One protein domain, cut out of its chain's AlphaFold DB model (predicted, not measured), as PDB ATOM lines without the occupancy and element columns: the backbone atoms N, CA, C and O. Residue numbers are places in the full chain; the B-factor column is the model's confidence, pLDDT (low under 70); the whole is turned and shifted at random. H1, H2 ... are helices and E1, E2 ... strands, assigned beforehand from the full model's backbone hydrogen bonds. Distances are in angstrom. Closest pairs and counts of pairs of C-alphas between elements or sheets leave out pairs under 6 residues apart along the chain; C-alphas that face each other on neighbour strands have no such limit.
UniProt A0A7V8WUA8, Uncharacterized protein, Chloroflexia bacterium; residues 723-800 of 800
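AT A GLANCE: This is residues 723 to 800 of the 800 residues of an uncharacterized protein of Chloroflexia bacterium (UniProt A0A7V8WUA8). A small head, holding a sheet of three short strands and the loops after it, is joined through the short helix H1 to a long tail in which residues 771 to 777 and 779 to 800 stand free, with helix H2 as an arm far from the sheet. The tail makes much of the length, and the whole is extended, with a radius of gyration of the C-alphas of 19.5 A and a flat outline of 61 by 33 by 15 A. The printed part has 78 residues with three named strands and two named helices, in the order E1, E2, E3, H1, H2. The sheet runs E1, E2, E3, antiparallel throughout. The class is mixed, helices and strands, though under half of the residues are in named elements.

IN THESE COORDINATES: E1 is residues 724 to 726, and C-alpha 724 stands at (-38.109, -26.446, -6.460). E2 is residues 732 to 735, 9.5 A from first to last C-alpha. E3 is residues 745 to 748, 10.0 A long. H1 is residues 766 to 770, 6.6 A long, beginning with C-alpha 766 at (-34.116, -23.547, -16.706). H2 is residues 783 to 798, 21.9 A long, and ends with C-alpha 798 at (-12.453, 6.287, -30.778).

HOW THE PARTS SIT: E1, E2 and E3 form a meander, each strand the antiparallel neighbour of the one before. E1 and E2 are a hairpin with an angle of 149 degrees between their directions; N 725 and O 734 are 2.9 A apart, within hydrogen-bond range. E2 and E3 are a hairpin too, at 140 degrees, with N 733 and O 747 within hydrogen-bond range at 3.0 A. E1 and E3 are the edge strands. Residues 755 to 756 pair with residues 759 to 760, antiparallel, outside the named strands. H1 is not on the sheet, and neither is H2. H1 and H2 are apart. In H1 and H2 every O i to N i+4 pair is within hydrogen-bond range.

THE WHOLE: The C-alphas of Asn 729 and Arg 800, the two farthest apart, are 63.6 A from each other; Arg 800 is the chain's last residue. Without the stretches that stand free, 49 residues remain, spanning 33 by 29 by 16 A. The printed part has no cut. The links from E3 to H1, 17 residues, and from H1 to H2, 12 residues, are long. The mean pLDDT of the printed part is 83.6, and it is under 70 at residues 771 to 781, 783 to 785 and 799 to 800 of this predicted model.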
ATOM      1  N   ASP A 723     -34.759 -24.378  -8.083       97.19
ATOM      2  CA  ASP A 723     -34.485 -25.190  -6.890       97.19
ATOM      3  C   ASP A 723     -35.737 -25.835  -6.262       97.19
ATOM      4  O   ASP A 723     -35.663 -26.382  -5.160       97.19
ATOM      5  N   PHE A 724     -36.905 -25.745  -6.896       97.50
ATOM      6  CA  PHE A 724     -38.109 -26.446  -6.460       97.50
ATOM      7  C   PHE A 724     -38.171 -27.832  -7.093       97.50
ATOM      8  O   PHE A 724     -37.855 -28.025  -8.265       97.50
ATOM      9  N   ARG A 725     -38.568 -28.830  -6.309       97.44
ATOM     10  CA  ARG A 725     -38.833 -30.186  -6.787       97.44
ATOM     11  C   ARG A 725     -40.242 -30.568  -6.343       97.44
ATOM     12  O   ARG A 725     -40.426 -30.729  -5.132       97.44
ATOM     13  N   PRO A 726     -41.232 -30.662  -7.252       97.50
ATOM     14  CA  PRO A 726     -42.588 -31.036  -6.871       97.50
ATOM     15  C   PRO A 726     -42.592 -32.409  -6.191       97.50
ATOM     16  O   PRO A 726     -41.801 -33.292  -6.523       97.50
ATOM     17  N   ALA A 727     -43.469 -32.569  -5.204       97.38
ATOM     18  CA  ALA A 727     -43.847 -33.873  -4.680       97.38
ATOM     19  C   ALA A 727     -44.955 -34.476  -5.561       97.38
ATOM     20  O   ALA A 727     -45.485 -33.808  -6.447       97.38
ATOM     21  N   GLU A 728     -45.340 -35.719  -5.276       96.81
ATOM     22  CA  GLU A 728     -46.313 -36.516  -6.046       96.81
ATOM     23  C   GLU A 728     -47.639 -35.787  -6.348       96.81
ATOM     24  O   GLU A 728     -48.233 -36.003  -7.400       96.81
ATOM     25  N   ASN A 729     -48.075 -34.878  -5.469       94.44
ATOM     26  CA  ASN A 729     -49.322 -34.118  -5.614       94.44
ATOM     27  C   ASN A 729     -49.205 -32.826  -6.453       94.44
ATOM     28  O   ASN A 729     -50.220 -32.173  -6.679       94.44
ATOM     29  N   GLY A 730     -48.001 -32.378  -6.827       94.50
ATOM     30  CA  GLY A 730     -47.759 -31.091  -7.505       94.50
ATOM     31  C   GLY A 730     -47.935 -29.842  -6.622       94.50
ATOM     32  O   GLY A 730     -47.031 -29.012  -6.556       94.50
ATOM     33  N   GLU A 731     -49.039 -29.736  -5.866       96.69
ATOM     34  CA  GLU A 731     -49.392 -28.600  -4.980       96.69
ATOM     35  C   GLU A 731     -48.280 -28.191  -3.998       96.69
ATOM     36  O   GLU A 731     -48.224 -27.053  -3.520       96.69
ATOM     37  N   ARG A 732     -47.417 -29.146  -3.645       97.94
ATOM     38  CA  ARG A 732     -46.289 -28.990  -2.729       97.94
ATOM     39  C   ARG A 732     -45.045 -29.613  -3.320       97.94
ATOM     40  O   ARG A 732     -45.115 -30.595  -4.050       97.94
ATOM     41  N   GLY A 733     -43.901 -29.091  -2.911       97.44
ATOM     42  CA  GLY A 733     -42.603 -29.631  -3.271       97.44
ATOM     43  C   GLY A 733     -41.533 -29.272  -2.256       97.44
ATOM     44  O   GLY A 733     -41.784 -28.589  -1.261       97.44
ATOM     45  N   TRP A 734     -40.324 -29.752  -2.512       97.81
ATOM     46  CA  TRP A 734     -39.135 -29.429  -1.742       97.81
ATOM     47  C   TRP A 734     -38.386 -28.286  -2.417       97.81
ATOM     48  O   TRP A 734     -37.892 -28.433  -3.530       97.81
ATOM     49  N   CYS A 735     -38.261 -27.158  -1.723       97.44
ATOM     50  CA  CYS A 735     -37.311 -26.113  -2.079       97.44
ATOM     51  C   CYS A 735     -35.926 -26.498  -1.542       97.44
ATOM     52  O   CYS A 735     -35.752 -26.662  -0.328       97.44
ATOM     53  N   THR A 736     -34.940 -26.614  -2.432       97.19
ATOM     54  CA  THR A 736     -33.533 -26.912  -2.113       97.19
ATOM     55  C   THR A 736     -32.609 -25.695  -2.218       97.19
ATOM     56  O   THR A 736     -31.397 -25.860  -2.125       97.19
ATOM     57  N   ASN A 737     -33.155 -24.486  -2.404       96.38
ATOM     58  CA  ASN A 737     -32.382 -23.252  -2.574       96.38
ATOM     59  C   ASN A 737     -31.504 -22.970  -1.330       96.38
ATOM     60  O   ASN A 737     -32.054 -22.689  -0.257       96.38
ATOM     61  N   PRO A 738     -30.161 -23.013  -1.450       95.31
ATOM     62  CA  PRO A 738     -29.252 -22.927  -0.307       95.31
ATOM     63  C   PRO A 738     -29.100 -21.503   0.251       95.31
ATOM     64  O   PRO A 738     -28.555 -21.324   1.336       95.31
ATOM     65  N   TRP A 739     -29.570 -20.488  -0.483       94.56
ATOM     66  CA  TRP A 739     -29.555 -19.084  -0.062       94.56
ATOM     67  C   TRP A 739     -30.813 -18.716   0.732       94.56
ATOM     68  O   TRP A 739     -30.760 -17.879   1.630       94.56
ATOM     69  N   ALA A 740     -31.936 -19.379   0.439       94.06
ATOM     70  CA  ALA A 740     -33.179 -19.253   1.190       94.06
ATOM     71  C   ALA A 740     -33.183 -20.085   2.486       94.06
ATOM     72  O   ALA A 740     -33.701 -19.623   3.505       94.06
ATOM     73  N   PHE A 741     -32.620 -21.303   2.466       94.44
ATOM     74  CA  PHE A 741     -32.652 -22.229   3.606       94.44
ATOM     75  C   PHE A 741     -31.354 -23.025   3.771       94.44
ATOM     76  O   PHE A 741     -30.786 -23.527   2.807       94.44
ATOM     77  N   THR A 742     -30.947 -23.260   5.024       94.69
ATOM     78  CA  THR A 742     -29.817 -24.149   5.359       94.69
ATOM     79  C   THR A 742     -30.105 -25.630   5.086       94.69
ATOM     80  O   THR A 742     -29.179 -26.438   5.017       94.69
ATOM     81  N   HIS A 743     -31.381 -26.002   4.952       95.75
ATOM     82  CA  HIS A 743     -31.855 -27.365   4.716       95.75
ATOM     83  C   HIS A 743     -33.045 -27.346   3.751       95.75
ATOM     84  O   HIS A 743     -33.830 -26.397   3.760       95.75
ATOM     85  N   ARG A 744     -33.224 -28.424   2.973       96.25
ATOM     86  CA  ARG A 744     -34.402 -28.602   2.106       96.25
ATOM     87  C   ARG A 744     -35.698 -28.424   2.905       96.25
ATOM     88  O   ARG A 744     -35.843 -29.005   3.983       96.25
ATOM     89  N   ARG A 745     -36.650 -27.654   2.376       97.00
ATOM     90  CA  ARG A 745     -37.913 -27.338   3.060       97.00
ATOM     91  C   ARG A 745     -39.107 -27.668   2.174       97.00
ATOM     92  O   ARG A 745     -39.122 -27.283   1.010       97.00
ATOM     93  N   MET A 746     -40.106 -28.353   2.731       97.56
ATOM     94  CA  MET A 746     -41.385 -28.561   2.052       97.56
ATOM     95  C   MET A 746     -42.199 -27.261   2.068       97.56
ATOM     96  O   MET A 746     -42.322 -26.615   3.112       97.56
ATOM     97  N   VAL A 747     -42.714 -26.874   0.903       97.62
ATOM     98  CA  VAL A 747     -43.356 -25.581   0.614       97.62
ATOM     99  C   VAL A 747     -44.481 -25.780  -0.408       97.62
ATOM    100  O   VAL A 747     -44.441 -26.756  -1.161       97.62
ATOM    101  N   ASN A 748     -45.488 -24.899  -0.449       98.06
ATOM    102  CA  ASN A 748     -46.509 -24.967  -1.501       98.06
ATOM    103  C   ASN A 748     -45.945 -24.404  -2.819       98.06
ATOM    104  O   ASN A 748     -45.115 -23.495  -2.804       98.06
ATOM    105  N   ALA A 749     -46.409 -24.920  -3.957       97.56
ATOM    106  CA  ALA A 749     -45.979 -24.497  -5.292       97.56
ATOM    107  C   ALA A 749     -46.192 -22.983  -5.512       97.56
ATOM    108  O   ALA A 749     -45.284 -22.275  -5.942       97.56
ATOM    109  N   ALA A 750     -47.347 -22.460  -5.088       97.25
ATOM    110  CA  ALA A 750     -47.699 -21.043  -5.193       97.25
ATOM    111  C   ALA A 750     -46.986 -20.106  -4.184       97.25
ATOM    112  O   ALA A 750     -47.059 -18.884  -4.335       97.25
ATOM    113  N   ASP A 751     -46.306 -20.632  -3.156       96.62
ATOM    114  CA  ASP A 751     -45.652 -19.798  -2.136       96.62
ATOM    115  C   ASP A 751     -44.399 -19.092  -2.679       96.62
ATOM    116  O   ASP A 751     -43.825 -19.467  -3.701       96.62
ATOM    117  N   ARG A 752     -43.897 -18.099  -1.931       95.19
ATOM    118  CA  ARG A 752     -42.596 -17.449  -2.185       95.19
ATOM    119  C   ARG A 752     -41.595 -17.672  -1.044       95.19
ATOM    120  O   ARG A 752     -41.095 -16.710  -0.470       95.19
ATOM    121  N   PRO A 753     -41.262 -18.928  -0.696       91.88
ATOM    122  CA  PRO A 753     -40.384 -19.233   0.434       91.88
ATOM    123  C   PRO A 753     -38.942 -18.746   0.198       91.88
ATOM    124  O   PRO A 753     -38.235 -18.438   1.151       91.88
ATOM    125  N   CYS A 754     -38.526 -18.606  -1.067       90.50
ATOM    126  CA  CYS A 754     -37.242 -18.014  -1.451       90.50
ATOM    127  C   CYS A 754     -37.188 -16.481  -1.281       90.50
ATOM    128  O   CYS A 754     -36.134 -15.878  -1.491       90.50
ATOM    129  N   GLN A 755     -38.298 -15.831  -0.915       92.00
ATOM    130  CA  GLN A 755     -38.346 -14.408  -0.597       92.00
ATOM    131  C   GLN A 755     -38.088 -14.208   0.903       92.00
ATOM    132  O   GLN A 755     -38.994 -14.253   1.732       92.00
ATOM    133  N   SER A 756     -36.819 -13.995   1.243       88.69
ATOM    134  CA  SER A 756     -36.372 -13.659   2.597       88.69
ATOM    135  C   SER A 756     -36.465 -12.149   2.859       88.69
ATOM    136  O   SER A 756     -36.535 -11.354   1.923       88.69
ATOM    137  N   SER A 757     -36.365 -11.731   4.124       85.88
ATOM    138  CA  SER A 757     -36.200 -10.311   4.487       85.88
ATOM    139  C   SER A 757     -34.884  -9.694   3.992       85.88
ATOM    140  O   SER A 757     -34.773  -8.475   3.934       85.88
ATOM    141  N   ILE A 758     -33.897 -10.521   3.626       87.38
ATOM    142  CA  ILE A 758     -32.595 -10.103   3.083       87.38
ATOM    143  C   ILE A 758     -32.672  -9.911   1.556       87.38
ATOM    144  O   ILE A 758     -31.881  -9.171   0.978       87.38
ATOM    145  N   GLY A 759     -33.629 -10.562   0.887       91.38
ATOM    146  CA  GLY A 759     -33.767 -10.520  -0.565       91.38
ATOM    147  C   GLY A 759     -34.565 -11.683  -1.154       91.38
ATOM    148  O   GLY A 759     -34.917 -12.653  -0.474       91.38
ATOM    149  N   CYS A 760     -34.840 -11.573  -2.453       90.94
ATOM    150  CA  CYS A 760     -35.527 -12.583  -3.251       90.94
ATOM    151  C   CYS A 760     -34.505 -13.500  -3.935       90.94
ATOM    152  O   CYS A 760     -33.911 -13.115  -4.938       90.94
ATOM    153  N   TRP A 761     -34.338 -14.718  -3.417       94.94
ATOM    154  CA  TRP A 761     -33.405 -15.733  -3.934       94.94
ATOM    155  C   TRP A 761     -34.008 -16.631  -5.022       94.94
ATOM    156  O   TRP A 761     -33.378 -17.602  -5.437       94.94
ATOM    157  N   TRP A 762     -35.237 -16.335  -5.459       96.00
ATOM    158  CA  TRP A 762     -35.903 -17.042  -6.552       96.00
ATOM    159  C   TRP A 762     -35.100 -16.899  -7.851       96.00
ATOM    160  O   TRP A 762     -34.779 -15.785  -8.272       96.00
ATOM    161  N   LEU A 763     -34.821 -18.035  -8.483       95.44
ATOM    162  CA  LEU A 763     -34.229 -18.135  -9.812       95.44
ATOM    163  C   LEU A 763     -35.232 -18.868 -10.708       95.44
ATOM    164  O   LEU A 763     -35.655 -19.956 -10.310       95.44
ATOM    165  N   PRO A 764     -35.606 -18.328 -11.881       95.56
ATOM    166  CA  PRO A 764     -36.493 -19.023 -12.810       95.56
ATOM    167  C   PRO A 764     -35.902 -20.375 -13.206       95.56
ATOM    168  O   PRO A 764     -34.700 -20.473 -13.463       95.56
ATOM    169  N   GLU A 765     -36.740 -21.407 -13.238       94.94
ATOM    170  CA  GLU A 765     -36.353 -22.742 -13.681       94.94
ATOM    171  C   GLU A 765     -35.844 -22.720 -15.127       94.94
ATOM    172  O   GLU A 765     -36.424 -22.070 -15.994       94.94
ATOM    173  N   ASP A 766     -34.765 -23.459 -15.392       91.12
ATOM    174  CA  ASP A 766     -34.116 -23.547 -16.706       91.12
ATOM    175  C   ASP A 766     -35.113 -23.963 -17.801       91.12
ATOM    176  O   ASP A 766     -35.062 -23.446 -18.914       91.12
ATOM    177  N   GLY A 767     -36.084 -24.815 -17.455       87.50
ATOM    178  CA  GLY A 767     -37.205 -25.181 -18.317       87.50
ATOM    179  C   GLY A 767     -38.038 -23.985 -18.786       87.50
ATOM    180  O   GLY A 767     -38.413 -23.951 -19.951       87.50
ATOM    181  N   VAL A 768     -38.273 -22.961 -17.962       79.62
ATOM    182  CA  VAL A 768     -39.070 -21.774 -18.347       79.62
ATOM    183  C   VAL A 768     -38.368 -20.940 -19.430       79.62
ATOM    184  O   VAL A 768     -39.036 -20.314 -20.247       79.62
ATOM    185  N   TRP A 769     -37.034 -20.977 -19.498       75.44
ATOM    186  CA  TRP A 769     -36.262 -20.342 -20.578       75.44
ATOM    187  C   TRP A 769     -36.202 -21.175 -21.868       75.44
ATOM    188  O   TRP A 769     -35.867 -20.634 -22.915       75.44
ATOM    189  N   LEU A 770     -36.494 -22.479 -21.788       78.12
ATOM    190  CA  LEU A 770     -36.349 -23.452 -22.883       78.12
ATOM    191  C   LEU A 770     -37.689 -23.961 -23.443       78.12
ATOM    192  O   LEU A 770     -37.725 -24.506 -24.540       78.12
ATOM    193  N   THR A 771     -38.780 -23.812 -22.688       69.06
ATOM    194  CA  THR A 771     -40.153 -24.217 -23.061       69.06
ATOM    195  C   THR A 771     -41.031 -23.042 -23.484       69.06
ATOM    196  O   THR A 771     -42.166 -23.244 -23.912       69.06
ATOM    197  N   GLY A 772     -40.500 -21.816 -23.443       59.41
ATOM    198  CA  GLY A 772     -40.998 -20.768 -24.323       59.41
ATOM    199  C   GLY A 772     -40.778 -21.222 -25.762       59.41
ATOM    200  O   GLY A 772     -39.631 -21.329 -26.188       59.41
ATOM    201  N   ASN A 773     -41.867 -21.525 -26.477       48.25
ATOM    202  CA  ASN A 773     -41.844 -21.919 -27.890       48.25
ATOM    203  C   ASN A 773     -40.908 -21.001 -28.701       48.25
ATOM    204  O   ASN A 773     -40.774 -19.820 -28.368       48.25
ATOM    205  N   GLY A 774     -40.292 -21.551 -29.757       49.19
ATOM    206  CA  GLY A 774     -39.141 -20.982 -30.487       49.19
ATOM    207  C   GLY A 774     -39.302 -19.587 -31.110       49.19
ATOM    208  O   GLY A 774     -38.362 -19.081 -31.709       49.19
ATOM    209  N   ASP A 775     -40.454 -18.945 -30.933       53.53
ATOM    210  CA  ASP A 775     -40.714 -17.534 -31.223       53.53
ATOM    211  C   ASP A 775     -40.217 -16.587 -30.102       53.53
ATOM    212  O   ASP A 775     -40.264 -15.361 -30.239       53.53
ATOM    213  N   SER A 776     -39.763 -17.125 -28.962       49.22
ATOM    214  CA  SER A 776     -39.197 -16.334 -27.860       49.22
ATOM    215  C   SER A 776     -37.831 -15.743 -28.252       49.22
ATOM    216  O   SER A 776     -36.966 -16.483 -28.717       49.22
ATOM    217  N   PRO A 777     -37.572 -14.436 -28.032       50.75
ATOM    218  CA  PRO A 777     -36.466 -13.708 -28.669       50.75
ATOM    219  C   PRO A 777     -35.095 -13.926 -27.998       50.75
ATOM    220  O   PRO A 777     -34.402 -12.966 -27.668       50.75
ATOM    221  N   LEU A 778     -34.696 -15.185 -27.797       52.97
ATOM    222  CA  LEU A 778     -33.349 -15.587 -27.363       52.97
ATOM    223  C   LEU A 778     -32.412 -15.900 -28.544       52.97
ATOM    224  O   LEU A 778     -31.209 -15.705 -28.406       52.97
ATOM    225  N   ASP A 779     -32.965 -16.254 -29.711       50.44
ATOM    226  CA  ASP A 779     -32.304 -16.065 -31.018       50.44
ATOM    227  C   ASP A 779     -32.405 -14.599 -31.503       50.44
ATOM    228  O   ASP A 779     -31.823 -14.209 -32.516       50.44
ATOM    229  N   GLY A 780     -33.142 -13.758 -30.767       53.31
ATOM    230  CA  GLY A 780     -33.140 -12.311 -30.945       53.31
ATOM    231  C   GLY A 780     -31.866 -11.672 -30.370       53.31
ATOM    232  O   GLY A 780     -31.323 -12.171 -29.383       53.31
ATOM    233  N   PRO A 781     -31.390 -10.547 -30.937       45.12
ATOM    234  CA  PRO A 781     -30.214  -9.840 -30.431       45.12
ATOM    235  C   PRO A 781     -30.419  -9.434 -28.966       45.12
ATOM    236  O   PRO A 781     -31.374  -8.723 -28.649       45.12
ATOM    237  N   THR A 782     -29.543  -9.909 -28.075       72.38
ATOM    238  CA  THR A 782     -29.575  -9.663 -26.626       72.38
ATOM    239  C   THR A 782     -29.306  -8.186 -26.298       72.38
ATOM    240  O   THR A 782     -28.160  -7.799 -26.045       72.38
ATOM    241  N   PRO A 783     -30.332  -7.320 -26.193       65.81
ATOM    242  CA  PRO A 783     -30.167  -5.903 -26.515       65.81
ATOM    243  C   PRO A 783     -29.344  -5.142 -25.467       65.81
ATOM    244  O   PRO A 783     -28.730  -4.124 -25.770       65.81
ATOM    245  N   LEU A 784     -29.289  -5.651 -24.231       56.53
ATOM    246  CA  LEU A 784     -28.433  -5.123 -23.170       56.53
ATOM    247  C   LEU A 784     -26.951  -5.474 -23.394       56.53
ATOM    248  O   LEU A 784     -26.083  -4.633 -23.167       56.53
ATOM    249  N   MET A 785     -26.661  -6.700 -23.843       65.38
ATOM    250  CA  MET A 785     -25.296  -7.129 -24.153       65.38
ATOM    251  C   MET A 785     -24.799  -6.419 -25.410       65.38
ATOM    252  O   MET A 785     -23.696  -5.884 -25.409       65.38
ATOM    253  N   ASP A 786     -25.650  -6.311 -26.429       74.69
ATOM    254  CA  ASP A 786     -25.321  -5.651 -27.692       74.69
ATOM    255  C   ASP A 786     -25.136  -4.141 -27.500       74.69
ATOM    256  O   ASP A 786     -24.217  -3.552 -28.063       74.69
ATOM    257  N   ALA A 787     -25.919  -3.508 -26.616       70.88
ATOM    258  CA  ALA A 787     -25.670  -2.132 -26.193       70.88
ATOM    259  C   ALA A 787     -24.317  -1.978 -25.472       70.88
ATOM    260  O   ALA A 787     -23.600  -1.009 -25.734       70.88
ATOM    261  N   MET A 788     -23.929  -2.920 -24.601       77.31
ATOM    262  CA  MET A 788     -22.609  -2.899 -23.954       77.31
ATOM    263  C   MET A 788     -21.465  -3.126 -24.952       77.31
ATOM    264  O   MET A 788     -20.467  -2.405 -24.898       77.31
ATOM    265  N   LEU A 789     -21.618  -4.061 -25.892       82.06
ATOM    266  CA  LEU A 789     -20.658  -4.313 -26.969       82.06
ATOM    267  C   LEU A 789     -20.523  -3.081 -27.872       82.06
ATOM    268  O   LEU A 789     -19.413  -2.596 -28.067       82.06
ATOM    269  N   ALA A 790     -21.629  -2.468 -28.296       79.81
ATOM    270  CA  ALA A 790     -21.623  -1.239 -29.090       79.81
ATOM    271  C   ALA A 790     -21.069  -0.012 -28.333       79.81
ATOM    272  O   ALA A 790     -20.674   0.971 -28.962       79.81
ATOM    273  N   ILE A 791     -21.043  -0.013 -26.995       86.00
ATOM    274  CA  ILE A 791     -20.311   0.987 -26.191       86.00
ATOM    275  C   ILE A 791     -18.811   0.660 -26.169       86.00
ATOM    276  O   ILE A 791     -17.986   1.562 -26.318       86.00
ATOM    277  N   TYR A 792     -18.452  -0.615 -26.012       87.00
ATOM    278  CA  TYR A 792     -17.065  -1.085 -25.993       87.00
ATOM    279  C   TYR A 792     -16.362  -0.865 -27.341       87.00
ATOM    280  O   TYR A 792     -15.251  -0.338 -27.386       87.00
ATOM    281  N   GLU A 793     -17.032  -1.174 -28.451       89.56
ATOM    282  CA  GLU A 793     -16.534  -0.936 -29.807       89.56
ATOM    283  C   GLU A 793     -16.388   0.554 -30.115       89.56
ATOM    284  O   GLU A 793     -15.356   0.960 -30.642       89.56
ATOM    285  N   ARG A 794     -17.349   1.401 -29.713       89.06
ATOM    286  CA  ARG A 794     -17.221   2.861 -29.879       89.06
ATOM    287  C   ARG A 794     -16.027   3.445 -29.122       89.06
ATOM    288  O   ARG A 794     -15.393   4.354 -29.645       89.06
ATOM    289  N   ARG A 795     -15.670   2.908 -27.948       88.44
ATOM    290  CA  ARG A 795     -14.410   3.267 -27.266       88.44
ATOM    291  C   ARG A 795     -13.195   2.778 -28.055       88.44
ATOM    292  O   ARG A 795     -12.351   3.583 -28.420       88.44
ATOM    293  N   ARG A 796     -13.168   1.493 -28.422       86.81
ATOM    294  CA  ARG A 796     -12.061   0.858 -29.163       86.81
ATOM    295  C   ARG A 796     -11.776   1.491 -30.535       86.81
ATOM    296  O   ARG A 796     -10.648   1.408 -31.015       86.81
ATOM    297  N   VAL A 797     -12.787   2.074 -31.179       87.75
ATOM    298  CA  VAL A 797     -12.658   2.801 -32.454       87.75
ATOM    299  C   VAL A 797     -12.320   4.279 -32.234       87.75
ATOM    300  O   VAL A 797     -11.591   4.837 -33.040       87.75
ATOM    301  N   GLY A 798     -12.788   4.903 -31.145       76.38
ATOM    302  CA  GLY A 798     -12.453   6.287 -30.778       76.38
ATOM    303  C   GLY A 798     -11.072   6.483 -30.133       76.38
ATOM    304  O   GLY A 798     -10.678   7.618 -29.885       76.38
ATOM    305  N   GLU A 799     -10.347   5.397 -29.856       55.25
ATOM    306  CA  GLU A 799      -8.960   5.378 -29.360       55.25
ATOM    307  C   GLU A 799      -7.939   5.073 -30.487       55.25
ATOM    308  O   GLU A 799      -6.849   4.560 -30.227       55.25
ATOM    309  N   ARG A 800      -8.301   5.362 -31.746       44.09
ATOM    310  CA  ARG A 800      -7.468   5.228 -32.955       44.09
ATOM    311  C   ARG A 800      -7.510   6.492 -33.808       44.09
ATOM    312  O   ARG A 800      -6.462   6.770 -34.426       44.09
TER     313      ARG A 800